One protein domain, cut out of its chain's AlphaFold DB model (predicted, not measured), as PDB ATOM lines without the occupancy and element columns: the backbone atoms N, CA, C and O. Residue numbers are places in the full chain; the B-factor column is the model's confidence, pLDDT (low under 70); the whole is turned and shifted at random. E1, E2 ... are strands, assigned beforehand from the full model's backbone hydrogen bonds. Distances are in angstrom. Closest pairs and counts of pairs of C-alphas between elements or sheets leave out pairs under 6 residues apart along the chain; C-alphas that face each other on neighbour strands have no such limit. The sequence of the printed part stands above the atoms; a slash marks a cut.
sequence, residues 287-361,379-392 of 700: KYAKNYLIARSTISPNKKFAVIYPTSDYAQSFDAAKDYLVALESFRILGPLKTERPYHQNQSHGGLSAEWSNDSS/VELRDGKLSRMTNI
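Overview. This is residues 287 to 361 and 379 to 392 of the 700 residues of an uncharacterized protein of Verrucomicrobia bacterium (UniProt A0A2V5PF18). With little regular structure, a small, strongly twisted sheet of four short strands, E1 to E4, has the E6 and E7 hairpin by its E4 edge, lone strand E5 near E2, and long loops between. The 89 printed residues include seven strands, E1 to E7 in chain order, and no named helix; 34 residues are in strands, all strand by class. The whole is compact, radius of gyration of the C-alphas 12.8 A, spanning 34 by 32 by 21 A.

Arrangement. E1, residues 292 to 294, E2, 305 to 310, E3, 324 to 327, and E4, 332 to 336, form a meander, each the antiparallel neighbour of the one before. Within hydrogen-bond range are N 293 and O 309, 3.0 A, N 308 and O 324, 2.8 A, and N 325 and O 335, 2.9 A. E5, residues 352 to 356, pairs with no named strand. E6, 379 to 382, and E7, 385 to 391, form an antiparallel hairpin, with N 380 and O 388 at 2.9 A. The closest C-alphas of E4 and E7, Leu 334 and Leu 386, are 5.8 A apart.

Along the chain. E1 begins at C-alpha 292 (110.265, 101.663, 83.813); E7, 18.0 A long, ends at C-alpha 391 (103.524, 79.754, 89.092).

Size, cuts and confidence. Residues 362 to 378 are cut out, C-alphas 361 and 379 being 8.3 A apart. The links E2 to E3 and E4 to E5 are long. pLDDT is under 70 at 30 residues, among them 311 to 321 and 340 to 351.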
ATOM      1  N   LYS A 287     110.134 107.644  75.913       64.50
ATOM      2  CA  LYS A 287     108.907 107.962  76.663       64.50
ATOM      3  C   LYS A 287     108.594 106.983  77.806       64.50
ATOM      4  O   LYS A 287     107.803 107.326  78.677       64.50
ATOM      5  N   TYR A 288     109.175 105.783  77.794       65.94
ATOM      6  CA  TYR A 288     108.994 104.743  78.813       65.94
ATOM      7  C   TYR A 288     110.237 104.528  79.671       65.94
ATOM      8  O   TYR A 288     110.095 104.130  80.821       65.94
ATOM      9  N   ALA A 289     111.418 104.867  79.146       66.75
ATOM     10  CA  ALA A 289     112.700 104.813  79.848       66.75
ATOM     11  C   ALA A 289     112.716 105.556  81.197       66.75
ATOM     12  O   ALA A 289     113.503 105.221  82.071       66.75
ATOM     13  N   LYS A 290     111.848 106.565  81.370       66.12
ATOM     14  CA  LYS A 290     111.698 107.318  82.629       66.12
ATOM     15  C   LYS A 290     110.796 106.633  83.662       66.12
ATOM     16  O   LYS A 290     110.906 106.906  84.851       66.12
ATOM     17  N   ASN A 291     109.886 105.778  83.201       69.38
ATOM     18  CA  ASN A 291     108.818 105.207  84.024       69.38
ATOM     19  C   ASN A 291     109.092 103.750  84.408       69.38
ATOM     20  O   ASN A 291     108.463 103.236  85.330       69.38
ATOM     21  N   TYR A 292     109.985 103.083  83.675       73.31
ATOM     22  CA  TYR A 292     110.265 101.663  83.813       73.31
ATOM     23  C   TYR A 292     111.740 101.361  83.581       73.31
ATOM     24  O   TYR A 292     112.393 102.023  82.771       73.31
ATOM     25  N   LEU A 293     112.214 100.313  84.240       71.81
ATOM     26  CA  LEU A 293     113.557  99.771  84.088       71.81
ATOM     27  C   LEU A 293     113.463  98.337  83.513       71.81
ATOM     28  O   LEU A 293     112.414  97.692  83.647       71.81
ATOM     29  N   ILE A 294     114.481  97.895  82.760       72.06
ATOM     30  CA  ILE A 294     114.544  96.538  82.181       72.06
ATOM     31  C   ILE A 294     115.709  95.763  82.798       72.06
ATOM     32  O   ILE A 294     116.858  95.965  82.389       72.06
ATOM     33  N   ALA A 295     115.378  94.730  83.576       69.56
ATOM     34  CA  ALA A 295     116.340  93.722  84.004       69.56
ATOM     35  C   ALA A 295     116.900  92.972  82.787       69.56
ATOM     36  O   ALA A 295     116.210  92.157  82.157       69.56
ATOM     37  N   ARG A 296     118.167  93.235  82.439       67.88
ATOM     38  CA  ARG A 296     118.842  92.640  81.265       67.88
ATOM     39  C   ARG A 296     118.808  91.110  81.257       67.88
ATOM     40  O   ARG A 296     118.681  90.518  80.187       67.88
ATOM     41  N   SER A 297     118.865  90.491  82.434       73.19
ATOM     42  CA  SER A 297     118.767  89.043  82.675       73.19
ATOM     43  C   SER A 297     117.433  88.417  82.241       73.19
ATOM     44  O   SER A 297     117.304  87.196  82.243       73.19
ATOM     45  N   THR A 298     116.436  89.228  81.866       85.06
ATOM     46  CA  THR A 298     115.094  88.756  81.492       85.06
ATOM     47  C   THR A 298     114.780  88.876  80.002       85.06
ATOM     48  O   THR A 298     113.710  88.444  79.563       85.06
ATOM     49  N   ILE A 299     115.685  89.457  79.208       87.12
ATOM     50  CA  ILE A 299     115.456  89.715  77.783       87.12
ATOM     51  C   ILE A 299     115.480  88.395  77.005       87.12
ATOM     52  O   ILE A 299     116.435  87.625  77.080       87.12
ATOM     53  N   SER A 300     114.441  88.148  76.205       88.75
ATOM     54  CA  SER A 300     114.358  86.949  75.373       88.75
ATOM     55  C   SER A 300     115.457  86.916  74.295       88.75
ATOM     56  O   SER A 300     115.876  87.973  73.819       88.75
ATOM     57  N   PRO A 301     115.900  85.734  73.818       85.25
ATOM     58  CA  PRO A 301     116.959  85.611  72.806       85.25
ATOM     59  C   PRO A 301     116.715  86.433  71.533       85.25
ATOM     60  O   PRO A 301     117.635  87.015  70.959       85.25
ATOM     61  N   ASN A 302     115.455  86.527  71.102       84.38
ATOM     62  CA  ASN A 302     115.050  87.333  69.948       84.38
ATOM     63  C   ASN A 302     114.835  88.828  70.265       84.38
ATOM     64  O   ASN A 302     114.429  89.579  69.378       84.38
ATOM     65  N   LYS A 303     115.074  89.251  71.513       87.00
ATOM     66  CA  LYS A 303     114.909  90.614  72.043       87.00
ATOM     67  C   LYS A 303     113.499  91.191  71.884       87.00
ATOM     68  O   LYS A 303     113.326  92.407  71.830       87.00
ATOM     69  N   LYS A 304     112.478  90.334  71.793       87.69
ATOM     70  CA  LYS A 304     111.077  90.763  71.651       87.69
ATOM     71  C   LYS A 304     110.349  90.898  72.977       87.69
ATOM     72  O   LYS A 304     109.382  91.657  73.035       87.69
ATOM     73  N   PHE A 305     110.791  90.192  74.011       90.69
ATOM     74  CA  PHE A 305     110.130  90.153  75.308       90.69
ATOM     75  C   PHE A 305     111.132  90.404  76.428       90.69
ATOM     76  O   PHE A 305     112.304  90.058  76.302       90.69
ATOM     77  N   ALA A 306     110.658  91.016  77.506       89.12
ATOM     78  CA  ALA A 306     111.409  91.190  78.741       89.12
ATOM     79  C   ALA A 306     110.443  91.411  79.906       89.12
ATOM     80  O   ALA A 306     109.253  91.691  79.694       89.12
ATOM     81  N   VAL A 307     110.968  91.314  81.122       86.19
ATOM     82  CA  VAL A 307     110.289  91.795  82.322       86.19
ATOM     83  C   VAL A 307     110.766  93.216  82.607       86.19
ATOM     84  O   VAL A 307     111.951  93.520  82.491       86.19
ATOM     85  N   ILE A 308     109.824  94.090  82.945       79.94
ATOM     86  CA  ILE A 308     110.092  95.460  83.383       79.94
ATOM     87  C   ILE A 308     109.492  95.691  84.757       79.94
ATOM     88  O   ILE A 308     108.483  95.073  85.105       79.94
ATOM     89  N   TYR A 309     110.032  96.665  85.471       77.44
ATOM     90  CA  TYR A 309     109.487  97.106  86.747       77.44
ATOM     91  C   TYR A 309     109.407  98.638  86.817       77.44
ATOM     92  O   TYR A 309     110.136  99.332  86.100       77.44
ATOM     93  N   PRO A 310     108.447  99.192  87.581       70.44
ATOM     94  CA  PRO A 310     108.206 100.632  87.639       70.44
ATOM     95  C   PRO A 310     109.334 101.372  88.375       70.44
ATOM     96  O   PRO A 310     109.833 100.899  89.394       70.44
ATOM     97  N   THR A 311     109.705 102.566  87.904       66.00
ATOM     98  CA  THR A 311     110.599 103.468  88.652       66.00
ATOM     99  C   THR A 311     109.862 104.080  89.848       66.00
ATOM    100  O   THR A 311     108.629 104.192  89.849       66.00
ATOM    101  N   SER A 312     110.611 104.525  90.864       60.75
ATOM    102  CA  SER A 312     110.079 105.157  92.089       60.75
ATOM    103  C   SER A 312     109.076 106.283  91.813       60.75
ATOM    104  O   SER A 312     108.085 106.426  92.527       60.75
ATOM    105  N   ASP A 313     109.303 107.045  90.743       57.69
ATOM    106  CA  ASP A 313     108.505 108.214  90.366       57.69
ATOM    107  C   ASP A 313     107.152 107.829  89.744       57.69
ATOM    108  O   ASP A 313     106.188 108.593  89.811       57.69
ATOM    109  N   TYR A 314     107.053 106.630  89.157       59.19
ATOM    110  CA  TYR A 314     105.857 106.134  88.468       59.19
ATOM    111  C   TYR A 314     105.026 105.162  89.322       59.19
ATOM    112  O   TYR A 314     103.823 104.994  89.084       59.19
ATOM    113  N   ALA A 315     105.640 104.582  90.362       55.25
ATOM    114  CA  ALA A 315     105.023 103.636  91.293       55.25
ATOM    115  C   ALA A 315     103.738 104.173  91.955       55.25
ATOM    116  O   ALA A 315     102.825 103.405  92.221       55.25
ATOM    117  N   GLN A 316     103.593 105.489  92.145       53.84
ATOM    118  CA  GLN A 316     102.414 106.092  92.795       53.84
ATOM    119  C   GLN A 316     101.112 106.020  91.965       53.84
ATOM    120  O   GLN A 316     100.036 106.291  92.495       53.84
ATOM    121  N   SER A 317     101.191 105.693  90.669       52.31
ATOM    122  CA  SER A 317     100.059 105.763  89.724       52.31
ATOM    123  C   SER A 317      99.463 104.406  89.321       52.31
ATOM    124  O   SER A 317      98.381 104.356  88.732       52.31
ATOM    125  N   PHE A 318     100.132 103.308  89.674       51.25
ATOM    126  CA  PHE A 318      99.672 101.931  89.491       51.25
ATOM    127  C   PHE A 318      99.635 101.221  90.851       51.25
ATOM    128  O   PHE A 318     100.158 101.731  91.832       51.25
ATOM    129  N   ASP A 319      98.986 100.057  90.929       55.81
ATOM    130  CA  ASP A 319      98.988  99.186  92.116       55.81
ATOM    131  C   ASP A 319     100.442  98.738  92.397       55.81
ATOM    132  O   ASP A 319     100.936  97.789  91.789       55.81
ATOM    133  N   ALA A 320     101.145  99.525  93.218       52.38
ATOM    134  CA  ALA A 320     102.556  99.930  93.114       52.38
ATOM    135  C   ALA A 320     103.650  98.861  93.332       52.38
ATOM    136  O   ALA A 320     104.795  99.214  93.600       52.38
ATOM    137  N   ALA A 321     103.335  97.570  93.249       55.97
ATOM    138  CA  ALA A 321     104.232  96.492  93.684       55.97
ATOM    139  C   ALA A 321     104.347  95.331  92.678       55.97
ATOM    140  O   ALA A 321     104.526  94.186  93.087       55.97
ATOM    141  N   LYS A 322     104.158  95.592  91.376       70.88
ATOM    142  CA  LYS A 322     104.130  94.539  90.346       70.88
ATOM    143  C   LYS A 322     105.166  94.772  89.260       70.88
ATOM    144  O   LYS A 322     105.253  95.868  88.708       70.88
ATOM    145  N   ASP A 323     105.825  93.686  88.887       80.12
ATOM    146  CA  ASP A 323     106.623  93.586  87.671       80.12
ATOM    147  C   ASP A 323     105.720  93.222  86.489       80.12
ATOM    148  O   ASP A 323     104.644  92.636  86.654       80.12
ATOM    149  N   TYR A 324     106.136  93.558  85.273       84.25
ATOM    150  CA  TYR A 324     105.331  93.387  84.068       84.25
ATOM    151  C   TYR A 324     106.106  92.662  82.977       84.25
ATOM    152  O   TYR A 324     107.214  93.049  82.623       84.25
ATOM    153  N   LEU A 325     105.473  91.667  82.354       90.12
ATOM    154  CA  LEU A 325     105.956  91.105  81.098       90.12
ATOM    155  C   LEU A 325     105.519  92.012  79.945       90.12
ATOM    156  O   LEU A 325     104.329  92.331  79.814       90.12
ATOM    157  N   VAL A 326     106.451  92.389  79.071       88.88
ATOM    158  CA  VAL A 326     106.175  93.299  77.951       88.88
ATOM    159  C   VAL A 326     106.712  92.791  76.624       88.88
ATOM    160  O   VAL A 326     107.684  92.043  76.564       88.88
ATOM    161  N   ALA A 327     106.081  93.240  75.540       89.00
ATOM    162  CA  ALA A 327     106.643  93.164  74.199       89.00
ATOM    163  C   ALA A 327     107.425  94.451  73.905       89.00
ATOM    164  O   ALA A 327     106.825  95.527  73.872       89.00
ATOM    165  N   LEU A 328     108.733  94.336  73.664       84.00
ATOM    166  CA  LEU A 328     109.660  95.466  73.539       84.00
ATOM    167  C   LEU A 328     109.410  96.305  72.276       84.00
ATOM    168  O   LEU A 328     109.273  97.520  72.375       84.00
ATOM    169  N   GLU A 329     109.237  95.672  71.109       81.25
ATOM    170  CA  GLU A 329     109.075  96.374  69.815       81.25
ATOM    171  C   GLU A 329     107.887  97.354  69.783       81.25
ATOM    172  O   GLU A 329     107.974  98.432  69.206       81.25
ATOM    173  N   SER A 330     106.760  96.983  70.402       78.31
ATOM    174  CA  SER A 330     105.541  97.814  70.452       78.31
ATOM    175  C   SER A 330     105.324  98.487  71.807       78.31
ATOM    176  O   SER A 330     104.320  99.176  71.991       78.31
ATOM    177  N   PHE A 331     106.243  98.257  72.749       77.88
ATOM    178  CA  PHE A 331     106.106  98.547  74.173       77.88
ATOM    179  C   PHE A 331     104.692  98.273  74.707       77.88
ATOM    180  O   PHE A 331     104.002  99.136  75.255       77.88
ATOM    181  N   ARG A 332     104.220  97.045  74.477       85.88
ATOM    182  CA  ARG A 332     102.897  96.597  74.914       85.88
ATOM    183  C   ARG A 332     103.044  95.756  76.170       85.88
ATOM    184  O   ARG A 332     103.643  94.683  76.112       85.88
ATOM    185  N   ILE A 333     102.427  96.195  77.265       86.50
ATOM    186  CA  ILE A 333     102.288  95.377  78.472       86.50
ATOM    187  C   ILE A 333     101.449  94.145  78.128       86.50
ATOM    188  O   ILE A 333     100.309  94.265  77.675       86.50
ATOM    189  N   LEU A 334     102.036  92.963  78.300       89.50
ATOM    190  CA  LEU A 334     101.369  91.683  78.073       89.50
ATOM    191  C   LEU A 334     100.614  91.227  79.326       89.50
ATOM    192  O   LEU A 334      99.570  90.589  79.209       89.50
ATOM    193  N   GLY A 335     101.109  91.594  80.509       87.94
ATOM    194  CA  GLY A 335     100.420  91.419  81.784       87.94
ATOM    195  C   GLY A 335     101.359  91.605  82.981       87.94
ATOM    196  O   GLY A 335     102.576  91.540  82.808       87.94
ATOM    197  N   PRO A 336     100.815  91.836  84.189       86.88
ATOM    198  CA  PRO A 336     101.609  91.814  85.414       86.88
ATOM    199  C   PRO A 336     102.074  90.387  85.731       86.88
ATOM    200  O   PRO A 336     101.334  89.425  85.489       86.88
ATOM    201  N   LEU A 337     103.264  90.256  86.316       83.81
ATOM    202  CA  LEU A 337     103.698  89.026  86.966       83.81
ATOM    203  C   LEU A 337     102.787  88.774  88.173       83.81
ATOM    204  O   LEU A 337     102.570  89.646  89.015       83.81
ATOM    205  N   LYS A 338     102.177  87.589  88.213       80.19
ATOM    206  CA  LYS A 338     101.272  87.187  89.296       80.19
ATOM    207  C   LYS A 338     102.078  86.523  90.408       80.19
ATOM    208  O   LYS A 338     102.068  85.297  90.519       80.19
ATOM    209  N   THR A 339     102.782  87.341  91.179       72.19
ATOM    210  CA  THR A 339     103.513  86.916  92.375       72.19
ATOM    211  C   THR A 339     102.546  86.749  93.546       72.19
ATOM    212  O   THR A 339     101.504  87.410  93.609       72.19
ATOM    213  N   GLU A 340     102.851  85.837  94.467       62.03
ATOM    214  CA  GLU A 340     102.065  85.695  95.708       62.03
ATOM    215  C   GLU A 340     102.571  86.617  96.816       62.03
ATOM    216  O   GLU A 340     101.858  86.890  97.782       62.03
ATOM    217  N   ARG A 341     103.791  87.135  96.654       56.41
ATOM    218  CA  ARG A 341     104.429  88.056  97.584       56.41
ATOM    219  C   ARG A 341     104.580  89.418  96.905       56.41
ATOM    220  O   ARG A 341     105.064  89.471  95.771       56.41
ATOM    221  N   PRO A 342     104.186  90.528  97.555       46.84
ATOM    222  CA  PRO A 342     104.635  91.834  97.112       46.84
ATOM    223  C   PRO A 342     106.150  91.868  97.335       46.84
ATOM    224  O   PRO A 342     106.618  91.815  98.474       46.84
ATOM    225  N   TYR A 343     106.918  91.841  96.249       48.22
ATOM    226  CA  TYR A 343     108.371  91.900  96.321       48.22
ATOM    227  C   TYR A 343     108.746  93.318  96.763       48.22
ATOM    228  O   TYR A 343     108.727  94.265  95.980       48.22
ATOM    229  N   HIS A 344     108.974  93.498  98.062       42.31
ATOM    230  CA  HIS A 344     109.379  94.778  98.621       42.31
ATOM    231  C   HIS A 344     110.904  94.841  98.675       42.31
ATOM    232  O   HIS A 344     111.516  94.151  99.481       42.31
ATOM    233  N   GLN A 345     111.471  95.688  97.811       43.94
ATOM    234  CA  GLN A 345     112.752  96.386  97.972       43.94
ATOM    235  C   GLN A 345     113.870  95.600  98.685       43.94
ATOM    236  O   GLN A 345     114.159  95.853  99.849       43.94
ATOM    237  N   ASN A 346     114.591  94.767  97.934       38.03
ATOM    238  CA  ASN A 346     116.049  94.761  98.054       38.03
ATOM    239  C   ASN A 346     116.582  95.625  96.907       38.03
ATOM    240  O   ASN A 346     116.136  95.483  95.768       38.03
ATOM    241  N   GLN A 347     117.461  96.571  97.224       37.53
ATOM    242  CA  GLN A 347     117.842  97.727  96.399       37.53
ATOM    243  C   GLN A 347     118.606  97.412  95.094       37.53
ATOM    244  O   GLN A 347     119.268  98.288  94.551       37.53
ATOM    245  N   SER A 348     118.475  96.215  94.526       42.88
ATOM    246  CA  SER A 348     119.203  95.817  93.315       42.88
ATOM    247  C   SER A 348     118.424  94.937  92.331       42.88
ATOM    248  O   SER A 348     118.924  94.718  91.236       42.88
ATOM    249  N   HIS A 349     117.209  94.444  92.637       51.50
ATOM    250  CA  HIS A 349     116.466  93.500  91.762       51.50
ATOM    251  C   HIS A 349     117.320  92.308  91.248       51.50
ATOM    252  O   HIS A 349     116.942  91.640  90.286       51.50
ATOM    253  N   GLY A 350     118.447  92.007  91.911       49.59
ATOM    254  CA  GLY A 350     119.459  91.038  91.471       49.59
ATOM    255  C   GLY A 350     118.997  89.581  91.494       49.59
ATOM    256  O   GLY A 350     119.700  88.712  90.997       49.59
ATOM    257  N   GLY A 351     117.801  89.322  92.030       61.91
ATOM    258  CA  GLY A 351     117.156  88.013  91.996       61.91
ATOM    259  C   GLY A 351     116.216  87.782  90.810       61.91
ATOM    260  O   GLY A 351     115.668  86.695  90.680       61.91
ATOM    261  N   LEU A 352     115.964  88.774  89.947       76.88
ATOM    262  CA  LEU A 352     115.079  88.584  88.795       76.88
ATOM    263  C   LEU A 352     115.868  88.044  87.590       76.88
ATOM    264  O   LEU A 352     116.767  88.703  87.066       76.88
ATOM    265  N   SER A 353     115.493  86.866  87.096       83.31
ATOM    266  CA  SER A 353     116.100  86.229  85.921       83.31
ATOM    267  C   SER A 353     115.049  85.550  85.039       83.31
ATOM    268  O   SER A 353     113.917  85.315  85.467       83.31
ATOM    269  N   ALA A 354     115.382  85.264  83.776       88.19
ATOM    270  CA  ALA A 354     114.528  84.433  82.931       88.19
ATOM    271  C   ALA A 354     115.324  83.482  82.027       88.19
ATOM    272  O   ALA A 354     116.196  83.904  81.270       88.19
ATOM    273  N   GLU A 355     114.949  82.204  82.037       90.88
ATOM    274  CA  GLU A 355     115.388  81.206  81.064       90.88
ATOM    275  C   GLU A 355     114.355  81.120  79.930       90.88
ATOM    276  O   GLU A 355     113.167  80.925  80.171       90.88
ATOM    277  N   TRP A 356     114.780  81.266  78.677       92.44
ATOM    278  CA  TRP A 356     113.877  81.282  77.521       92.44
ATOM    279  C   TRP A 356     114.130  80.102  76.589       92.44
ATOM    280  O   TRP A 356     115.272  79.703  76.363       92.44
ATOM    281  N   SER A 357     113.070  79.603  75.951       89.94
ATOM    282  CA  SER A 357     113.213  78.708  74.807       89.94
ATOM    283  C   SER A 357     113.905  79.429  73.642       89.94
ATOM    284  O   SER A 357     113.795  80.647  73.478       89.94
ATOM    285  N   ASN A 358     114.585  78.674  72.772       85.12
ATOM    286  CA  ASN A 358     115.325  79.232  71.630       85.12
ATOM    287  C   ASN A 358     114.455  80.095  70.695       85.12
ATOM    288  O   ASN A 358     114.934  81.064  70.110       85.12
ATOM    289  N   ASP A 359     113.172  79.755  70.554       85.81
ATOM    290  CA  ASP A 359     112.194  80.506  69.757       85.81
ATOM    291  C   ASP A 359     111.500  81.637  70.544       85.81
ATOM    292  O   ASP A 359     110.714  82.399  69.978       85.81
ATOM    293  N   SER A 360     111.807  81.772  71.840       90.00
ATOM    294  CA  SER A 360     111.185  82.702  72.788       90.00
ATOM    295  C   SER A 360     109.663  82.539  72.920       90.00
ATOM    296  O   SER A 360     108.973  83.496  73.272       90.00
ATOM    297  N   SER A 361     109.119  81.358  72.606       93.00
ATOM    298  CA  SER A 361     107.695  81.050  72.799       93.00
ATOM    299  C   SER A 361     107.363  80.670  74.244       93.00
ATOM    300  O   SER A 361     106.210  80.791  74.658       93.00
ATOM    301  N   VAL A 379     105.875  81.371  81.600       95.94
ATOM    302  CA  VAL A 379     105.112  82.165  80.635       95.94
ATOM    303  C   VAL A 379     105.113  81.501  79.266       95.94
ATOM    304  O   VAL A 379     106.136  81.031  78.782       95.94
ATOM    305  N   GLU A 380     103.952  81.490  78.619       96.12
ATOM    306  CA  GLU A 380     103.767  80.925  77.285       96.12
ATOM    307  C   GLU A 380     103.199  81.978  76.345       96.12
ATOM    308  O   GLU A 380     102.142  82.572  76.598       96.12
ATOM    309  N   LEU A 381     103.876  82.171  75.221       94.00
ATOM    310  CA  LEU A 381     103.583  83.174  74.216       94.00
ATOM    311  C   LEU A 381     103.101  82.502  72.928       94.00
ATOM    312  O   LEU A 381     103.734  81.591  72.400       94.00
ATOM    313  N   ARG A 382     101.977  82.981  72.391       91.06
ATOM    314  CA  ARG A 382     101.458  82.588  71.070       91.06
ATOM    315  C   ARG A 382     101.190  83.840  70.255       91.06
ATOM    316  O   ARG A 382     100.550  84.767  70.747       91.06
ATOM    317  N   ASP A 383     101.736  83.894  69.043       87.44
ATOM    318  CA  ASP A 383     101.611  85.043  68.133       87.44
ATOM    319  C   ASP A 383     101.978  86.392  68.791       87.44
ATOM    320  O   ASP A 383     101.327  87.421  68.596       87.44
ATOM    321  N   GLY A 384     103.008  86.380  69.646       82.88
ATOM    322  CA  GLY A 384     103.480  87.559  70.378       82.88
ATOM    323  C   GLY A 384     102.542  88.066  71.481       82.88
ATOM    324  O   GLY A 384     102.642  89.226  71.895       82.88
ATOM    325  N   LYS A 385     101.609  87.229  71.948       88.62
ATOM    326  CA  LYS A 385     100.703  87.509  73.069       88.62
ATOM    327  C   LYS A 385     100.896  86.493  74.189       88.62
ATOM    328  O   LYS A 385     101.097  85.311  73.921       88.62
ATOM    329  N   LEU A 386     100.764  86.950  75.434       93.44
ATOM    330  CA  LEU A 386     100.717  86.077  76.607       93.44
ATOM    331  C   LEU A 386      99.466  85.197  76.546       93.44
ATOM    332  O   LEU A 386      98.343  85.696  76.567       93.44
ATOM    333  N   SER A 387      99.687  83.892  76.440       94.19
ATOM    334  CA  SER A 387      98.638  82.876  76.347       94.19
ATOM    335  C   SER A 387      98.369  82.212  77.697       94.19
ATOM    336  O   SER A 387      97.210  82.000  78.053       94.19
ATOM    337  N   ARG A 388      99.422  81.941  78.480       94.19
ATOM    338  CA  ARG A 388      99.333  81.357  79.821       94.19
ATOM    339  C   ARG A 388     100.513  81.809  80.682       94.19
ATOM    340  O   ARG A 388     101.604  82.038  80.172       94.19
ATOM    341  N   MET A 389     100.263  81.951  81.981       94.06
ATOM    342  CA  MET A 389     101.269  82.209  83.010       94.06
ATOM    343  C   MET A 389     100.967  81.302  84.203       94.06
ATOM    344  O   MET A 389      99.844  81.325  84.715       94.06
ATOM    345  N   THR A 390     101.948  80.510  84.627       93.69
ATOM    346  CA  THR A 390     101.805  79.509  85.692       93.69
ATOM    347  C   THR A 390     102.908  79.683  86.723       93.69
ATOM    348  O   THR A 390     104.076  79.627  86.370       93.69
ATOM    349  N   ASN A 391     102.553  79.825  88.000       91.38
ATOM    350  CA  ASN A 391     103.524  79.754  89.092       91.38
ATOM    351  C   ASN A 391     103.852  78.282  89.387       91.38
ATOM    352  O   ASN A 391     103.043  77.569  89.988       91.38
ATOM    353  N   ILE A 392     104.995  77.818  88.885       91.12
ATOM    354  CA  ILE A 392     105.442  76.428  88.997       91.12
ATOM    355  C   ILE A 392     105.988  76.137  90.394       91.12
ATOM    356  O   ILE A 392     105.743  75.044  90.900       91.12
TER     357      ILE A 392